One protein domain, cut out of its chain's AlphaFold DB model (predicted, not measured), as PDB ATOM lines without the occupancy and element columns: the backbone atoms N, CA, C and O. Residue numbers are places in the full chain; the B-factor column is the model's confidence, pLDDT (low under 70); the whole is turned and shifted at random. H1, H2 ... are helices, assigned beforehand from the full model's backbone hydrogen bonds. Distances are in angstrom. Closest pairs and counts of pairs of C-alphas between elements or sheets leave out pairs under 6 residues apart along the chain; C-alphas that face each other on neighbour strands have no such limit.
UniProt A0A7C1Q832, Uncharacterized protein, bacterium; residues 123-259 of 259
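This is residues 123 to 259 of the 259 residues of an uncharacterized protein of bacterium (UniProt A0A7C1Q832). Picture two lobes laid out flat: H1, the longest helix, with H5, H6 and H7 in one, and in the other H2, which starts beside H1 and H5, with H3 turning back from its far end and H4 packing on the last residues of H3. The tail, residues 253 to 259, sticks out. The printed part has 137 residues with seven named helices, H1 to H7 in order, and no named strand: all helix, the packing mostly crossed. It is only just loose, close to compact, with a radius of gyration of the C-alphas of 17.2 A, and spans 48 by 47 by 23 A.

Find C-alpha 123 at (46.993, 51.744, -67.840); from there H1, residues 123 to 138, runs 22.6 A. H2, residues 153 to 167, covers 21.1 A and H3, residues 173 to 186, 20.6 A. Then come H4, residues 191 to 197, H5, residues 208 to 218, H6, residues 220 to 228, and H7, residues 241 to 249, ending at (41.578, 50.515, -57.599).

Look at Ser 124: its C-alpha is 5.5 A from that of Leu 248, the closest where H1 touches H7. H5 and H7 touch at a shallow tilt of 22 degrees, opposite ways, closest at C-alphas 213 and 245, 5.9 A. H6 only just touches H7, with 3 pairs of C-alphas within 8 A, closest at 224 and 241, 6.6 A. H2, the hub, touches H5 with residues 153 to 157 alone, closest at C-alphas 153 and 212, 5.5 A. H3 touches H4 at C-alphas 185 and 191, 4.5 A. In each helix every O i to N i+4 pair is within hydrogen-bond range.

The farthest C-alphas, of Asn 186 and Asn 259, are 51.2 A apart. There is no cut; the links H1 to H2 and H6 to H7 are long. Confidence is under 70 at residues 230 to 237 and 251 to 259.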
ATOM      1  N   ARG A 123      47.318  52.445 -66.586       88.38
ATOM      2  CA  ARG A 123      46.993  51.744 -67.840       88.38
ATOM      3  C   ARG A 123      45.604  51.093 -67.849       88.38
ATOM      4  O   ARG A 123      44.997  50.926 -68.906       88.38
ATOM      5  N   SER A 124      45.075  50.734 -66.681       89.25
ATOM      6  CA  SER A 124      43.736  50.155 -66.544       89.25
ATOM      7  C   SER A 124      42.625  51.134 -66.928       89.25
ATOM      8  O   SER A 124      41.581  50.687 -67.389       89.25
ATOM      9  N   ILE A 125      42.855  52.449 -66.821       91.69
ATOM     10  CA  ILE A 125      41.926  53.487 -67.302       91.69
ATOM     11  C   ILE A 125      41.787  53.390 -68.817       91.69
ATOM     12  O   ILE A 125      40.677  53.373 -69.337       91.69
ATOM     13  N   THR A 126      42.900  53.263 -69.540       88.56
ATOM     14  CA  THR A 126      42.888  53.111 -70.999       88.56
ATOM     15  C   THR A 126      42.243  51.795 -71.431       88.56
ATOM     16  O   THR A 126      41.478  51.777 -72.395       88.56
ATOM     17  N   LEU A 127      42.491  50.699 -70.702       87.75
ATOM     18  CA  LEU A 127      41.800  49.426 -70.941       87.75
ATOM     19  C   LEU A 127      40.284  49.559 -70.733       87.75
ATOM     20  O   LEU A 127      39.517  49.156 -71.607       87.75
ATOM     21  N   ALA A 128      39.859  50.169 -69.624       90.69
ATOM     22  CA  ALA A 128      38.451  50.409 -69.329       90.69
ATOM     23  C   ALA A 128      37.799  51.313 -70.379       90.69
ATOM     24  O   ALA A 128      36.737  50.987 -70.895       90.69
ATOM     25  N   TYR A 129      38.458  52.404 -70.765       90.19
ATOM     26  CA  TYR A 129      37.998  53.283 -71.832       90.19
ATOM     27  C   TYR A 129      37.718  52.516 -73.132       90.19
ATOM     28  O   TYR A 129      36.634  52.633 -73.704       90.19
ATOM     29  N   TYR A 130      38.683  51.717 -73.599       86.00
ATOM     30  CA  TYR A 130      38.522  50.966 -74.840       86.00
ATOM     31  C   TYR A 130      37.416  49.921 -74.742       86.00
ATOM     32  O   TYR A 130      36.647  49.774 -75.692       86.00
ATOM     33  N   PHE A 131      37.295  49.253 -73.594       87.19
ATOM     34  CA  PHE A 131      36.192  48.343 -73.322       87.19
ATOM     35  C   PHE A 131      34.838  49.045 -73.407       87.19
ATOM     36  O   PHE A 131      33.992  48.646 -74.200       87.19
ATOM     37  N   LEU A 132      34.651  50.132 -72.657       89.50
ATOM     38  CA  LEU A 132      33.396  50.880 -72.627       89.50
ATOM     39  C   LEU A 132      33.026  51.409 -74.019       89.50
ATOM     40  O   LEU A 132      31.887  51.284 -74.464       89.50
ATOM     41  N   LYS A 133      34.008  51.943 -74.752       86.75
ATOM     42  CA  LYS A 133      33.821  52.414 -76.127       86.75
ATOM     43  C   LYS A 133      33.417  51.293 -77.078       86.75
ATOM     44  O   LYS A 133      32.595  51.516 -77.968       86.75
ATOM     45  N   TYR A 134      34.017  50.115 -76.933       82.69
ATOM     46  CA  TYR A 134      33.648  48.936 -77.706       82.69
ATOM     47  C   TYR A 134      32.212  48.514 -77.386       82.69
ATOM     48  O   TYR A 134      31.403  48.395 -78.306       82.69
ATOM     49  N   CYS A 135      31.874  48.409 -76.099       85.50
ATOM     50  CA  CYS A 135      30.532  48.099 -75.631       85.50
ATOM     51  C   CYS A 135      29.495  49.045 -76.239       85.50
ATOM     52  O   CYS A 135      28.585  48.574 -76.898       85.50
ATOM     53  N   PHE A 136      29.673  50.364 -76.157       85.19
ATOM     54  CA  PHE A 136      28.689  51.315 -76.697       85.19
ATOM     55  C   PHE A 136      28.609  51.376 -78.215       85.19
ATOM     56  O   PHE A 136      27.577  51.750 -78.767       85.19
ATOM     57  N   LYS A 137      29.695  51.042 -78.912       80.81
ATOM     58  CA  LYS A 137      29.701  51.049 -80.374       80.81
ATOM     59  C   LYS A 137      29.088  49.780 -80.961       80.81
ATOM     60  O   LYS A 137      28.486  49.840 -82.032       80.81
ATOM     61  N   CYS A 138      29.334  48.641 -80.325       81.12
ATOM     62  CA  CYS A 138      29.006  47.322 -80.861       81.12
ATOM     63  C   CYS A 138      27.752  46.724 -80.227       81.12
ATOM     64  O   CYS A 138      27.098  45.897 -80.857       81.12
ATOM     65  N   PHE A 139      27.406  47.159 -79.021       79.06
ATOM     66  CA  PHE A 139      26.250  46.700 -78.276       79.06
ATOM     67  C   PHE A 139      25.374  47.911 -77.989       79.06
ATOM     68  O   PHE A 139      25.831  48.933 -77.477       79.06
ATOM     69  N   ASP A 140      24.096  47.810 -78.331       79.69
ATOM     70  CA  ASP A 140      23.124  48.848 -78.009       79.69
ATOM     71  C   ASP A 140      22.746  48.751 -76.525       79.69
ATOM     72  O   ASP A 140      21.647  48.352 -76.161       79.69
ATOM     73  N   MET A 141      23.718  49.025 -75.651       82.62
ATOM     74  CA  MET A 141      23.547  48.909 -74.207       82.62
ATOM     75  C   MET A 141      22.477  49.869 -73.717       82.62
ATOM     76  O   MET A 141      22.552  51.064 -73.998       82.62
ATOM     77  N   ASP A 142      21.524  49.359 -72.952       83.69
ATOM     78  CA  ASP A 142      20.550  50.193 -72.264       83.69
ATOM     79  C   ASP A 142      21.201  50.801 -71.013       83.69
ATOM     80  O   ASP A 142      21.513  50.092 -70.048       83.69
ATOM     81  N   ILE A 143      21.496  52.100 -71.086       86.56
ATOM     82  CA  ILE A 143      22.060  52.911 -70.003       86.56
ATOM     83  C   ILE A 143      21.165  54.130 -69.793       86.56
ATOM     84  O   ILE A 143      20.459  54.552 -70.708       86.56
ATOM     85  N   GLU A 144      21.197  54.695 -68.591       88.19
ATOM     86  CA  GLU A 144      20.321  55.816 -68.231       88.19
ATOM     87  C   GLU A 144      20.844  57.140 -68.789       88.19
ATOM     88  O   GLU A 144      20.072  58.060 -69.046       88.19
ATOM     89  N   GLU A 145      22.163  57.258 -68.940       88.12
ATOM     90  CA  GLU A 145      22.799  58.462 -69.443       88.12
ATOM     91  C   GLU A 145      22.682  58.578 -70.965       88.12
ATOM     92  O   GLU A 145      22.705  57.592 -71.706       88.12
ATOM     93  N   ASP A 146      22.656  59.818 -71.453       84.94
ATOM     94  CA  ASP A 146      22.746  60.085 -72.883       84.94
ATOM     95  C   ASP A 146      24.030  59.460 -73.457       84.94
ATOM     96  O   ASP A 146      25.130  59.670 -72.939       84.94
ATOM     97  N   LYS A 147      23.906  58.729 -74.573       82.56
ATOM     98  CA  LYS A 147      25.024  58.065 -75.275       82.56
ATOM     99  C   LYS A 147      25.900  59.063 -76.047       82.56
ATOM    100  O   LYS A 147      26.119  58.934 -77.253       82.56
ATOM    101  N   ILE A 148      26.394  60.077 -75.351       85.25
ATOM    102  CA  ILE A 148      27.323  61.094 -75.846       85.25
ATOM    103  C   ILE A 148      28.754  60.717 -75.471       85.25
ATOM    104  O   ILE A 148      28.988  59.969 -74.534       85.25
ATOM    105  N   HIS A 149      29.747  61.256 -76.173       84.75
ATOM    106  CA  HIS A 149      31.150  60.861 -75.983       84.75
ATOM    107  C   HIS A 149      31.668  61.065 -74.543       84.75
ATOM    108  O   HIS A 149      32.372  60.207 -74.017       84.75
ATOM    109  N   THR A 150      31.257  62.148 -73.871       90.94
ATOM    110  CA  THR A 150      31.632  62.461 -72.477       90.94
ATOM    111  C   THR A 150      30.875  61.653 -71.427       90.94
ATOM    112  O   THR A 150      31.131  61.817 -70.236       90.94
ATOM    113  N   VAL A 151      29.976  60.746 -71.820       92.75
ATOM    114  CA  VAL A 151      29.422  59.767 -70.877       92.75
ATOM    115  C   VAL A 151      30.525  58.851 -70.334       92.75
ATOM    116  O   VAL A 151      30.453  58.386 -69.203       92.75
ATOM    117  N   LEU A 152      31.577  58.621 -71.132       94.69
ATOM    118  CA  LEU A 152      32.741  57.843 -70.741       94.69
ATOM    119  C   LEU A 152      33.633  58.691 -69.821       94.69
ATOM    120  O   LEU A 152      34.175  59.700 -70.286       94.69
ATOM    121  N   PRO A 153      33.868  58.286 -68.559       96.19
ATOM    122  CA  PRO A 153      34.659  59.092 -67.628       96.19
ATOM    123  C   PRO A 153      36.061  59.472 -68.142       96.19
ATOM    124  O   PRO A 153      36.450  60.631 -67.986       96.19
ATOM    125  N   PRO A 154      36.812  58.586 -68.833       95.88
ATOM    126  CA  PRO A 154      38.109  58.957 -69.404       95.88
ATOM    127  C   PRO A 154      38.040  60.054 -70.475       95.88
ATOM    128  O   PRO A 154      38.973  60.844 -70.598       95.88
ATOM    129  N   GLU A 155      36.943  60.132 -71.229       96.31
ATOM    130  CA  GLU A 155      36.721  61.165 -72.252       96.31
ATOM    131  C   GLU A 155      36.279  62.486 -71.633       96.31
ATOM    132  O   GLU A 155      36.763  63.548 -72.022       96.31
ATOM    133  N   LYS A 156      35.417  62.431 -70.612       96.56
ATOM    134  CA  LYS A 156      35.046  63.612 -69.824       96.56
ATOM    135  C   LYS A 156      36.268  64.267 -69.193       96.56
ATOM    136  O   LYS A 156      36.458  65.471 -69.328       96.56
ATOM    137  N   ASP A 157      37.128  63.470 -68.564       97.44
ATOM    138  CA  ASP A 157      38.383  63.944 -67.984       97.44
ATOM    139  C   ASP A 157      39.311  64.580 -69.037       97.44
ATOM    140  O   ASP A 157      39.931  65.611 -68.774       97.44
ATOM    141  N   ALA A 158      39.383  64.003 -70.242       97.00
ATOM    142  CA  ALA A 158      40.165  64.544 -71.354       97.00
ATOM    143  C   ALA A 158      39.639  65.894 -71.855       97.00
ATOM    144  O   ALA A 158      40.419  66.831 -72.035       97.00
ATOM    145  N   GLU A 159      38.324  66.030 -72.016       97.44
ATOM    146  CA  GLU A 159      37.688  67.286 -72.421       97.44
ATOM    147  C   GLU A 159      37.787  68.370 -71.323       97.44
ATOM    148  O   GLU A 159      38.107  69.523 -71.620       97.44
ATOM    149  N   LEU A 160      37.626  68.015 -70.039       97.31
ATOM    150  CA  LEU A 160      37.844  68.942 -68.918       97.31
ATOM    151  C   LEU A 160      39.308  69.401 -68.836       97.31
ATOM    152  O   LEU A 160      39.580  70.584 -68.636       97.31
ATOM    153  N   ALA A 161      40.270  68.496 -69.033       96.25
ATOM    154  CA  ALA A 161      41.687  68.852 -69.077       96.25
ATOM    155  C   ALA A 161      42.028  69.757 -70.272       96.25
ATOM    156  O   ALA A 161      42.846  70.675 -70.134       96.25
ATOM    157  N   ALA A 162      41.394  69.539 -71.428       97.25
ATOM    158  CA  ALA A 162      41.529  70.421 -72.580       97.25
ATOM    159  C   ALA A 162      41.012  71.829 -72.266       97.25
ATOM    160  O   ALA A 162      41.737  72.800 -72.498       97.25
ATOM    161  N   TRP A 163      39.836  71.932 -71.638       97.56
ATOM    162  CA  TRP A 163      39.277  73.206 -71.192       97.56
ATOM    163  C   TRP A 163      40.202  73.923 -70.201       97.56
ATOM    164  O   TRP A 163      40.581  75.072 -70.434       97.56
ATOM    165  N   ARG A 164      40.659  73.239 -69.144       96.44
ATOM    166  CA  ARG A 164      41.643  73.782 -68.185       96.44
ATOM    167  C   ARG A 164      42.878  74.329 -68.890       96.44
ATOM    168  O   ARG A 164      43.325  75.433 -68.594       96.44
ATOM    169  N   THR A 165      43.406  73.575 -69.852       96.62
ATOM    170  CA  THR A 165      44.629  73.957 -70.559       96.62
ATOM    171  C   THR A 165      44.420  75.220 -71.387       96.62
ATOM    172  O   THR A 165      45.237  76.132 -71.305       96.62
ATOM    173  N   VAL A 166      43.322  75.338 -72.142       96.81
ATOM    174  CA  VAL A 166      43.075  76.559 -72.931       96.81
ATOM    175  C   VAL A 166      42.813  77.792 -72.053       96.81
ATOM    176  O   VAL A 166      43.182  78.895 -72.456       96.81
ATOM    177  N   ARG A 167      42.259  77.625 -70.839       96.62
ATOM    178  CA  ARG A 167      42.032  78.718 -69.866       96.62
ATOM    179  C   ARG A 167      43.320  79.334 -69.321       96.62
ATOM    180  O   ARG A 167      43.281  80.436 -68.775       96.62
ATOM    181  N   GLU A 168      44.463  78.665 -69.459       94.44
ATOM    182  CA  GLU A 168      45.743  79.181 -68.983       94.44
ATOM    183  C   GLU A 168      46.052  80.557 -69.586       94.44
ATOM    184  O   GLU A 168      46.022  80.749 -70.804       94.44
ATOM    185  N   ARG A 169      46.437  81.519 -68.736       88.31
ATOM    186  CA  ARG A 169      46.712  82.910 -69.151       88.31
ATOM    187  C   ARG A 169      47.786  83.025 -70.236       88.31
ATOM    188  O   ARG A 169      47.751  83.955 -71.030       88.31
ATOM    189  N   ARG A 170      48.757  82.106 -70.255       89.19
ATOM    190  CA  ARG A 170      49.841  82.076 -71.256       89.19
ATOM    191  C   ARG A 170      49.413  81.481 -72.604       89.19
ATOM    192  O   ARG A 170      50.221  81.484 -73.524       89.19
ATOM    193  N   LEU A 171      48.198  80.940 -72.695       92.50
ATOM    194  CA  LEU A 171      47.616  80.390 -73.915       92.50
ATOM    195  C   LEU A 171      46.503  81.320 -74.410       92.50
ATOM    196  O   LEU A 171      46.783  82.189 -75.229       92.50
ATOM    197  N   PHE A 172      45.282  81.200 -73.880       96.12
ATOM    198  CA  PHE A 172      44.143  82.028 -74.310       96.12
ATOM    199  C   PHE A 172      43.462  82.779 -73.162       96.12
ATOM    200  O   PHE A 172      42.767  83.767 -73.396       96.12
ATOM    201  N   GLY A 173      43.683  82.355 -71.915       96.12
ATOM    202  CA  GLY A 173      43.024  82.934 -70.749       96.12
ATOM    203  C   GLY A 173      41.563  82.502 -70.593       96.12
ATOM    204  O   GLY A 173      40.908  82.029 -71.524       96.12
ATOM    205  N   THR A 174      41.040  82.698 -69.383       96.88
ATOM    206  CA  THR A 174      39.701  82.259 -68.966       96.88
ATOM    207  C   THR A 174      38.589  82.769 -69.881       96.88
ATOM    208  O   THR A 174      37.767  81.984 -70.336       96.88
ATOM    209  N   GLN A 175      38.582  84.065 -70.209       97.06
ATOM    210  CA  GLN A 175      37.490  84.677 -70.972       97.06
ATOM    211  C   GLN A 175      37.331  84.061 -72.369       97.06
ATOM    212  O   GLN A 175      36.216  83.742 -72.779       97.06
ATOM    213  N   MET A 176      38.436  83.886 -73.101       97.38
ATOM    214  CA  MET A 176      38.407  83.331 -74.456       97.38
ATOM    215  C   MET A 176      38.063  81.840 -74.441       97.38
ATOM    216  O   MET A 176      37.267  81.389 -75.261       97.38
ATOM    217  N   ALA A 177      38.624  81.087 -73.494       96.81
ATOM    218  CA  ALA A 177      38.343  79.667 -73.330       96.81
ATOM    219  C   ALA A 177      36.874  79.388 -72.978       96.81
ATOM    220  O   ALA A 177      36.236  78.551 -73.613       96.81
ATOM    221  N   ASP A 178      36.319  80.113 -72.009       96.56
ATOM    222  CA  ASP A 178      34.938  79.904 -71.564       96.56
ATOM    223  C   ASP A 178      33.957  80.353 -72.662       96.56
ATOM    224  O   ASP A 178      32.978  79.662 -72.947       96.56
ATOM    225  N   SER A 179      34.278  81.438 -73.379       96.69
ATOM    226  CA  SER A 179      33.519  81.863 -74.566       96.69
ATOM    227  C   SER A 179      33.537  80.801 -75.669       96.69
ATOM    228  O   SER A 179      32.504  80.531 -76.272       96.69
ATOM    229  N   TYR A 180      34.684  80.154 -75.910       96.50
ATOM    230  CA  TYR A 180      34.799  79.057 -76.873       96.50
ATOM    231  C   TYR A 180      33.900  77.867 -76.505       96.50
ATOM    232  O   TYR A 180      33.235  77.312 -77.383       96.50
ATOM    233  N   VAL A 181      33.824  77.498 -75.223       96.75
ATOM    234  CA  VAL A 181      32.938  76.423 -74.744       96.75
ATOM    235  C   VAL A 181      31.466  76.801 -74.902       96.75
ATOM    236  O   VAL A 181      30.700  76.022 -75.470       96.75
ATOM    237  N   HIS A 182      31.069  78.005 -74.476       96.44
ATOM    238  CA  HIS A 182      29.691  78.482 -74.624       96.44
ATOM    239  C   HIS A 182      29.252  78.560 -76.090       96.44
ATOM    240  O   HIS A 182      28.150  78.124 -76.435       96.44
ATOM    241  N   ASP A 183      30.119  79.058 -76.970       95.75
ATOM    242  CA  ASP A 183      29.856  79.100 -78.403       95.75
ATOM    243  C   ASP A 183      29.643  77.695 -78.964       95.75
ATOM    244  O   ASP A 183      28.637  77.453 -79.632       95.75
ATOM    245  N   ASN A 184      30.529  76.744 -78.658       95.19
ATOM    246  CA  ASN A 184      30.400  75.385 -79.176       95.19
ATOM    247  C   ASN A 184      29.215  74.606 -78.572       95.19
ATOM    248  O   ASN A 184      28.665  73.720 -79.227       95.19
ATOM    249  N   ALA A 185      28.772  74.948 -77.358       95.19
ATOM    250  CA  ALA A 185      27.552  74.400 -76.758       95.19
ATOM    251  C   ALA A 185      26.276  74.872 -77.486       95.19
ATOM    252  O   ALA A 185      25.267  74.156 -77.528       95.19
ATOM    253  N   ASN A 186      26.316  76.063 -78.090       92.50
ATOM    254  CA  ASN A 186      25.197  76.652 -78.825       92.50
ATOM    255  C   ASN A 186      25.193  76.271 -80.313       92.50
ATOM    256  O   ASN A 186      24.127  76.058 -80.892       92.50
ATOM    257  N   LYS A 187      26.374  76.164 -80.930       83.12
ATOM    258  CA  LYS A 187      26.570  75.903 -82.363       83.12
ATOM    259  C   LYS A 187      27.720  74.916 -82.571       83.12
ATOM    260  O   LYS A 187      28.778  75.063 -81.987       83.12
ATOM    261  N   GLY A 188      27.550  73.937 -83.458       75.75
ATOM    262  CA  GLY A 188      28.644  73.055 -83.877       75.75
ATOM    263  C   GLY A 188      28.304  71.570 -83.860       75.75
ATOM    264  O   GLY A 188      27.246  71.139 -83.407       75.75
ATOM    265  N   THR A 189      29.231  70.768 -84.382       78.19
ATOM    266  CA  THR A 189      29.075  69.312 -84.529       78.19
ATOM    267  C   THR A 189      29.290  68.543 -83.225       78.19
ATOM    268  O   THR A 189      28.901  67.385 -83.142       78.19
ATOM    269  N   LYS A 190      29.876  69.186 -82.206       85.56
ATOM    270  CA  LYS A 190      30.125  68.634 -80.865       85.56
ATOM    271  C   LYS A 190      29.233  69.266 -79.779       85.56
ATOM    272  O   LYS A 190      29.574  69.204 -78.604       85.56
ATOM    273  N   LYS A 191      28.097  69.877 -80.147       93.19
ATOM    274  CA  LYS A 191      27.234  70.655 -79.229       93.19
ATOM    275  C   LYS A 191      26.916  69.943 -77.905       93.19
ATOM    276  O   LYS A 191      26.932  70.567 -76.853       93.19
ATOM    277  N   GLU A 192      26.642  68.642 -77.959       93.44
ATOM    278  CA  GLU A 192      26.249  67.837 -76.799       93.44
ATOM    279  C   GLU A 192      27.404  67.647 -75.818       93.44
ATOM    280  O   GLU A 192      27.197  67.781 -74.618       93.44
ATOM    281  N   ILE A 193      28.627  67.459 -76.328       93.44
ATOM    282  CA  ILE A 193      29.848  67.398 -75.516       93.44
ATOM    283  C   ILE A 193      30.020  68.711 -74.749       93.44
ATOM    284  O   ILE A 193      30.141  68.703 -73.532       93.44
ATOM    285  N   PHE A 194      29.965  69.854 -75.437       95.75
ATOM    286  CA  PHE A 194      30.169  71.152 -74.787       95.75
ATOM    287  C   PHE A 194      29.039  71.526 -73.816       95.75
ATOM    288  O   PHE A 194      29.307  72.118 -72.774       95.75
ATOM    289  N   ARG A 195      27.786  71.144 -74.097       95.56
ATOM    290  CA  ARG A 195      26.674  71.300 -73.141       95.56
ATOM    291  C   ARG A 195      26.859  70.449 -71.893       95.56
ATOM    292  O   ARG A 195      26.510  70.902 -70.809       95.56
ATOM    293  N   ASP A 196      27.381  69.236 -72.044       95.19
ATOM    294  CA  ASP A 196      27.692  68.381 -70.905       95.19
ATOM    295  C   ASP A 196      28.831  68.966 -70.065       95.19
ATOM    296  O   ASP A 196      28.705  69.030 -68.847       95.19
ATOM    297  N   LEU A 197      29.885  69.490 -70.703       95.25
ATOM    298  CA  LEU A 197      30.998  70.148 -70.006       95.25
ATOM    299  C   LEU A 197      30.545  71.330 -69.147       95.25
ATOM    300  O   LEU A 197      31.021  71.468 -68.027       95.25
ATOM    301  N   LEU A 198      29.599  72.144 -69.626       95.81
ATOM    302  CA  LEU A 198      29.076  73.304 -68.888       95.81
ATOM    303  C   LEU A 198      28.380  72.953 -67.557       95.81
ATOM    304  O   LEU A 198      28.069  73.859 -66.789       95.81
ATOM    305  N   LYS A 199      28.131  71.669 -67.270       94.50
ATOM    306  CA  LYS A 199      27.610  71.202 -65.974       94.50
ATOM    307  C   LYS A 199      28.694  71.080 -64.893       94.50
ATOM    308  O   LYS A 199      28.360  70.799 -63.748       94.50
ATOM    309  N   TYR A 200      29.966  71.250 -65.256       94.31
ATOM    310  CA  TYR A 200      31.123  71.028 -64.392       94.31
ATOM    311  C   TYR A 200      31.942  72.311 -64.222       94.31
ATOM    312  O   TYR A 200      32.039  73.118 -65.149       94.31
ATOM    313  N   ASP A 201      32.587  72.475 -63.063       92.06
ATOM    314  CA  ASP A 201      33.629  73.489 -62.896       92.06
ATOM    315  C   ASP A 201      34.936  72.967 -63.519       92.06
ATOM    316  O   ASP A 201      35.461  71.936 -63.084       92.06
ATOM    317  N   PRO A 202      35.521  73.663 -64.515       89.69
ATOM    318  CA  PRO A 202      36.790  73.241 -65.080       89.69
ATOM    319  C   PRO A 202      37.912  73.242 -64.047       89.69
ATOM    320  O   PRO A 202      38.905  72.580 -64.277       89.69
ATOM    321  N   ASN A 203      37.838  73.986 -62.947       88.62
ATOM    322  CA  ASN A 203      38.920  74.046 -61.963       88.62
ATOM    323  C   ASN A 203      38.863  72.925 -60.921       88.62
ATOM    324  O   ASN A 203      39.869  72.675 -60.257       88.62
ATOM    325  N   GLU A 204      37.724  72.249 -60.783       91.56
ATOM    326  CA  GLU A 204      37.588  71.124 -59.863       91.56
ATOM    327  C   GLU A 204      38.355  69.908 -60.385       91.56
ATOM    328  O   GLU A 204      38.386  69.632 -61.590       91.56
ATOM    329  N   GLU A 205      39.012  69.180 -59.482       87.38
ATOM    330  CA  GLU A 205      39.693  67.936 -59.827       87.38
ATOM    331  C   GLU A 205      38.661  66.857 -60.170       87.38
ATOM    332  O   GLU A 205      37.700  66.640 -59.438       87.38
ATOM    333  N   TYR A 206      38.871  66.165 -61.291       93.88
ATOM    334  CA  TYR A 206      38.010  65.068 -61.723       93.88
ATOM    335  C   TYR A 206      38.735  63.738 -61.500       93.88
ATOM    336  O   TYR A 206      39.731  63.447 -62.171       93.88
ATOM    337  N   ASP A 207      38.250  62.931 -60.555       93.75
ATOM    338  CA  ASP A 207      38.816  61.609 -60.276       93.75
ATOM    339  C   ASP A 207      38.309  60.577 -61.287       93.75
ATOM    340  O   ASP A 207      37.405  59.779 -61.035       93.75
ATOM    341  N   VAL A 208      38.958  60.566 -62.449       95.38
ATOM    342  CA  VAL A 208      38.661  59.633 -63.539       95.38
ATOM    343  C   VAL A 208      38.678  58.163 -63.098       95.38
ATOM    344  O   VAL A 208      37.947  57.357 -63.673       95.38
ATOM    345  N   SER A 209      39.473  57.786 -62.089       93.50
ATOM    346  CA  SER A 209      39.552  56.389 -61.644       93.50
ATOM    347  C   SER A 209      38.294  55.999 -60.880       93.50
ATOM    348  O   SER A 209      37.673  54.988 -61.207       93.50
ATOM    349  N   THR A 210      37.896  56.820 -59.906       93.81
ATOM    350  CA  THR A 210      36.671  56.610 -59.121       93.81
ATOM    351  C   THR A 210      35.429  56.670 -60.005       93.81
ATOM    352  O   THR A 210      34.556  55.812 -59.900       93.81
ATOM    353  N   GLU A 211      35.377  57.612 -60.942       96.00
ATOM    354  CA  GLU A 211      34.253  57.753 -61.871       96.00
ATOM    355  C   GLU A 211      34.148  56.553 -62.824       96.00
ATOM    356  O   GLU A 211      33.067  55.995 -63.019       96.00
ATOM    357  N   THR A 212      35.281  56.070 -63.352       96.12
ATOM    358  CA  THR A 212      35.313  54.851 -64.182       96.12
ATOM    359  C   THR A 212      34.877  53.617 -63.388       96.12
ATOM    360  O   THR A 212      34.116  52.799 -63.901       96.12
ATOM    361  N   LEU A 213      35.318  53.482 -62.133       95.25
ATOM    362  CA  LEU A 213      34.909  52.394 -61.237       95.25
ATOM    363  C   LEU A 213      33.402  52.407 -60.973       95.25
ATOM    364  O   LEU A 213      32.746  51.371 -61.098       95.25
ATOM    365  N   SER A 214      32.853  53.571 -60.630       95.56
ATOM    366  CA  SER A 214      31.421  53.747 -60.384       95.56
ATOM    367  C   SER A 214      30.602  53.385 -61.620       95.56
ATOM    368  O   SER A 214      29.618  52.655 -61.503       95.56
ATOM    369  N   PHE A 215      31.048  53.804 -62.807       95.88
ATOM    370  CA  PHE A 215      30.380  53.490 -64.067       95.88
ATOM    371  C   PHE A 215      30.368  51.984 -64.371       95.88
ATOM    372  O   PHE A 215      29.322  51.410 -64.679       95.88
ATOM    373  N   LEU A 216      31.522  51.321 -64.229       94.75
ATOM    374  CA  LEU A 216      31.646  49.873 -64.428       94.75
ATOM    375  C   LEU A 216      30.762  49.082 -63.460       94.75
ATOM    376  O   LEU A 216      30.125  48.118 -63.873       94.75
ATOM    377  N   ARG A 217      30.690  49.503 -62.191       95.62
ATOM    378  CA  ARG A 217      29.856  48.853 -61.170       95.62
ATOM    379  C   ARG A 217      28.366  49.076 -61.399       95.62
ATOM    380  O   ARG A 217      27.594  48.130 -61.268       95.62
ATOM    381  N   LYS A 218      27.958  50.293 -61.780       95.88
ATOM    382  CA  LYS A 218      26.552  50.628 -62.067       95.88
ATOM    383  C   LYS A 218      25.964  49.710 -63.143       95.88
ATOM    384  O   LYS A 218      24.849  49.223 -62.985       95.88
ATOM    385  N   TYR A 219      26.740  49.426 -64.190       95.00
ATOM    386  CA  TYR A 219      26.314  48.628 -65.345       95.00
ATOM    387  C   TYR A 219      26.982  47.246 -65.422       95.00
ATOM    388  O   TYR A 219      27.081  46.650 -66.499       95.00
ATOM    389  N   GLN A 220      27.440  46.713 -64.282       94.00
ATOM    390  CA  GLN A 220      28.246  45.489 -64.223       94.00
ATOM    391  C   GLN A 220      27.572  44.301 -64.912       94.00
ATOM    392  O   GLN A 220      28.205  43.637 -65.729       94.00
ATOM    393  N   LYS A 221      26.283  44.054 -64.641       92.06
ATOM    394  CA  LYS A 221      25.553  42.910 -65.217       92.06
ATOM    395  C   LYS A 221      25.506  42.969 -66.743       92.06
ATOM    396  O   LYS A 221      25.694  41.954 -67.408       92.06
ATOM    397  N   GLN A 222      25.267  44.155 -67.300       91.62
ATOM    398  CA  GLN A 222      25.228  44.367 -68.743       91.62
ATOM    399  C   GLN A 222      26.611  44.139 -69.363       91.62
ATOM    400  O   GLN A 222      26.727  43.477 -70.393       91.62
ATOM    401  N   PHE A 223      27.666  44.640 -68.719       91.19
ATOM    402  CA  PHE A 223      29.029  44.424 -69.187       91.19
ATOM    403  C   PHE A 223      29.465  42.957 -69.094       91.19
ATOM    404  O   PHE A 223      30.069  42.450 -70.033       91.19
ATOM    405  N   GLU A 224      29.127  42.248 -68.016       89.69
ATOM    406  CA  GLU A 224      29.403  40.813 -67.868       89.69
ATOM    407  C   GLU A 224      28.678  39.978 -68.923       89.69
ATOM    408  O   GLU A 224      29.264  39.061 -69.497       89.69
ATOM    409  N   TYR A 225      27.428  40.324 -69.243       88.38
ATOM    410  CA  TYR A 225      26.710  39.695 -70.347       88.38
ATOM    411  C   TYR A 225      27.463  39.860 -71.675       88.38
ATOM    412  O   TYR A 225      27.663  38.879 -72.387       88.38
ATOM    413  N   ILE A 226      27.959  41.065 -71.974       86.56
ATOM    414  CA  ILE A 226      28.754  41.334 -73.183       86.56
ATOM    415  C   ILE A 226      30.056  40.525 -73.197       86.56
ATOM    416  O   ILE A 226      30.385  39.932 -74.224       86.56
ATOM    417  N   LEU A 227      30.774  40.451 -72.070       84.19
ATOM    418  CA  LEU A 227      31.999  39.647 -71.955       84.19
ATOM    419  C   LEU A 227      31.740  38.158 -72.255       84.19
ATOM    420  O   LEU A 227      32.588  37.496 -72.854       84.19
ATOM    421  N   ASN A 228      30.560  37.645 -71.893       82.75
ATOM    422  CA  ASN A 228      30.180  36.242 -72.076       82.75
ATOM    423  C   ASN A 228      29.716  35.881 -73.502       82.75
ATOM    424  O   ASN A 228      29.708  34.701 -73.846       82.75
ATOM    425  N   ILE A 229      29.348  36.855 -74.346       78.88
ATOM    426  CA  ILE A 229      28.869  36.595 -75.723       78.88
ATOM    427  C   ILE A 229      30.001  36.148 -76.673       78.88
ATOM    428  O   ILE A 229      29.734  35.586 -77.735       78.88
ATOM    429  N   GLY A 230      31.267  36.288 -76.279       63.72
ATOM    430  CA  GLY A 230      32.396  35.689 -76.992       63.72
ATOM    431  C   GLY A 230      33.280  36.685 -77.751       63.72
ATOM    432  O   GLY A 230      33.034  37.891 -77.755       63.72
ATOM    433  N   PRO A 231      34.399  36.198 -78.317       54.53
ATOM    434  CA  PRO A 231      35.686  36.826 -78.090       54.53
ATOM    435  C   PRO A 231      36.029  37.771 -79.230       54.53
ATOM    436  O   PRO A 231      36.630  37.374 -80.230       54.53
ATOM    437  N   ASP A 232      35.740  39.051 -79.053       58.00
ATOM    438  CA  ASP A 232      36.613  40.024 -79.687       58.00
ATOM    439  C   ASP A 232      37.952  40.020 -78.939       58.00
ATOM    440  O   ASP A 232      37.996  39.982 -77.707       58.00
ATOM    441  N   TYR A 233      39.061  40.048 -79.681       55.94
ATOM    442  CA  TYR A 233      40.436  40.033 -79.150       55.94
ATOM    443  C   TYR A 233      40.630  41.021 -77.979       55.94
ATOM    444  O   TYR A 233      41.366  40.744 -77.032       55.94
ATOM    445  N   TYR A 234      39.897  42.138 -78.006       57.56
ATOM    446  CA  TYR A 234      39.923  43.220 -77.020       57.56
ATOM    447  C   TYR A 234      39.358  42.846 -75.639       57.56
ATOM    448  O   TYR A 234      39.740  43.464 -74.649       57.56
ATOM    449  N   ILE A 235      38.480  41.841 -75.562       63.28
ATOM    450  CA  ILE A 235      37.845  41.374 -74.319       63.28
ATOM    451  C   ILE A 235      38.816  40.522 -73.480       63.28
ATOM    452  O   ILE A 235      38.754  40.524 -72.252       63.28
ATOM    453  N   SER A 236      39.774  39.849 -74.126       64.69
ATOM    454  CA  SER A 236      40.648  38.866 -73.466       64.69
ATOM    455  C   SER A 236      41.600  39.448 -72.406       64.69
ATOM    456  O   SER A 236      41.919  38.770 -71.435       64.69
ATOM    457  N   GLU A 237      42.008  40.715 -72.534       68.69
ATOM    458  CA  GLU A 237      42.909  41.395 -71.579       68.69
ATOM    459  C   GLU A 237      42.184  41.902 -70.313       68.69
ATOM    460  O   GLU A 237      42.812  42.251 -69.301       68.69
ATOM    461  N   ILE A 238      40.851  41.968 -70.358       75.25
ATOM    462  CA  ILE A 238      40.026  42.506 -69.273       75.25
ATOM    463  C   ILE A 238      39.875  41.455 -68.174       75.25
ATOM    464  O   ILE A 238      40.143  41.767 -67.010       75.25
ATOM    465  N   GLY A 239      39.573  40.211 -68.558       79.50
ATOM    466  CA  GLY A 239      39.153  39.154 -67.639       79.50
ATOM    467  C   GLY A 239      37.679  39.348 -67.290       79.50
ATOM    468  O   GLY A 239      36.828  39.285 -68.173       79.50
ATOM    469  N   SER A 240      37.390  39.632 -66.023       87.50
ATOM    470  CA  SER A 240      36.065  40.040 -65.541       87.50
ATOM    471  C   SER A 240      35.962  41.552 -65.278       87.50
ATOM    472  O   SER A 240      36.964  42.273 -65.227       87.50
ATOM    473  N   ILE A 241      34.739  42.049 -65.061       91.44
ATOM    474  CA  ILE A 241      34.525  43.432 -64.597       91.44
ATOM    475  C   ILE A 241      35.135  43.655 -63.215       91.44
ATOM    476  O   ILE A 241      35.701  44.721 -62.971       91.44
ATOM    477  N   GLU A 242      35.111  42.647 -62.345       91.31
ATOM    478  CA  GLU A 242      35.749  42.731 -61.031       91.31
ATOM    479  C   GLU A 242      37.280  42.788 -61.142       91.31
ATOM    480  O   GLU A 242      37.922  43.567 -60.433       91.31
ATOM    481  N   ASP A 243      37.879  42.054 -62.087       88.81
ATOM    482  CA  ASP A 243      39.318  42.148 -62.363       88.81
ATOM    483  C   ASP A 243      39.698  43.545 -62.853       88.81
ATOM    484  O   ASP A 243      40.702  44.114 -62.413       88.81
ATOM    485  N   LEU A 244      38.901  44.121 -63.760       89.31
ATOM    486  CA  LEU A 244      39.115  45.478 -64.256       89.31
ATOM    487  C   LEU A 244      38.968  46.512 -63.135       89.31
ATOM    488  O   LEU A 244      39.832  47.381 -62.998       89.31
ATOM    489  N   CYS A 245      37.935  46.386 -62.298       92.38
ATOM    490  CA  CYS A 245      37.752  47.233 -61.122       92.38
ATOM    491  C   CYS A 245      38.942  47.116 -60.162       92.38
ATOM    492  O   CYS A 245      39.531  48.120 -59.768       92.38
ATOM    493  N   SER A 246      39.385  45.897 -59.864       90.25
ATOM    494  CA  SER A 246      40.548  45.645 -59.012       90.25
ATOM    495  C   SER A 246      41.830  46.274 -59.568       90.25
ATOM    496  O   SER A 246      42.629  46.832 -58.815       90.25
ATOM    497  N   LYS A 247      42.046  46.219 -60.890       87.81
ATOM    498  CA  LYS A 247      43.183  46.871 -61.564       87.81
ATOM    499  C   LYS A 247      43.088  48.407 -61.503       87.81
ATOM    500  O   LYS A 247      44.110  49.068 -61.333       87.81
ATOM    501  N   LEU A 248      41.885  48.975 -61.594       88.62
ATOM    502  CA  LEU A 248      41.639  50.419 -61.463       88.62
ATOM    503  C   LEU A 248      41.842  50.925 -60.027       88.62
ATOM    504  O   LEU A 248      42.420  51.993 -59.838       88.62
ATOM    505  N   SER A 249      41.423  50.156 -59.017       85.94
ATOM    506  CA  SER A 249      41.578  50.515 -57.599       85.94
ATOM    507  C   SER A 249      43.023  50.432 -57.099       85.94
ATOM    508  O   SER A 249      43.368  51.046 -56.087       85.94
ATOM    509  N   LYS A 250      43.896  49.693 -57.794       79.50
ATOM    510  CA  LYS A 250      45.330  49.691 -57.497       79.50
ATOM    511  C   LYS A 250      45.913  51.056 -57.855       79.50
ATOM    512  O   LYS A 250      46.114  51.374 -59.025       79.50
ATOM    513  N   LYS A 251      46.249  51.853 -56.835       56.62
ATOM    514  CA  LYS A 251      47.161  52.990 -57.005       56.62
ATOM    515  C   LYS A 251      48.477  52.431 -57.539       56.62
ATOM    516  O   LYS A 251      49.179  51.718 -56.825       56.62
ATOM    517  N   ASN A 252      48.805  52.726 -58.789       48.56
ATOM    518  CA  ASN A 252      50.102  52.370 -59.337       48.56
ATOM    519  C   ASN A 252      51.194  53.131 -58.573       48.56
ATOM    520  O   ASN A 252      51.485  54.292 -58.848       48.56
ATOM    521  N   LEU A 253      51.839  52.426 -57.647       37.34
ATOM    522  CA  LEU A 253      53.235  52.624 -57.275       37.34
ATOM    523  C   LEU A 253      54.111  52.249 -58.483       37.34
ATOM    524  O   LEU A 253      54.882  51.296 -58.430       37.34
ATOM    525  N   ILE A 254      53.991  52.963 -59.605       40.97
ATOM    526  CA  ILE A 254      55.061  52.937 -60.603       40.97
ATOM    527  C   ILE A 254      56.086  53.948 -60.109       40.97
ATOM    528  O   ILE A 254      56.089  55.122 -60.474       40.97
ATOM    529  N   ILE A 255      56.948  53.461 -59.217       37.72
ATOM    530  CA  ILE A 255      58.301  53.981 -59.095       37.72
ATOM    531  C   ILE A 255      58.881  53.833 -60.501       37.72
ATOM    532  O   ILE A 255      59.146  52.723 -60.968       37.72
ATOM    533  N   LEU A 256      59.005  54.952 -61.213       34.66
ATOM    534  CA  LEU A 256      59.968  55.053 -62.295       34.66
ATOM    535  C   LEU A 256      61.313  54.758 -61.637       34.66
ATOM    536  O   LEU A 256      61.882  55.621 -60.976       34.66
ATOM    537  N   ASN A 257      61.767  53.508 -61.732       28.12
ATOM    538  CA  ASN A 257      63.145  53.171 -61.440       28.12
ATOM    539  C   ASN A 257      63.985  53.922 -62.468       28.12
ATOM    540  O   ASN A 257      64.174  53.473 -63.597       28.12
ATOM    541  N   SER A 258      64.407  55.114 -62.066       33.19
ATOM    542  CA  SER A 258      65.525  55.841 -62.627       33.19
ATOM    543  C   SER A 258      66.755  54.950 -62.486       33.19
ATOM    544  O   SER A 258      67.241  54.767 -61.376       33.19
ATOM    545  N   ASN A 259      67.201  54.376 -63.598       31.33
ATOM    546  CA  ASN A 259      68.595  54.039 -63.872       31.33
ATOM    547  C   ASN A 259      68.828  54.276 -65.365       31.33
ATOM    548  O   ASN A 259      68.117  53.640 -66.180       31.33
TER     549      ASN A 259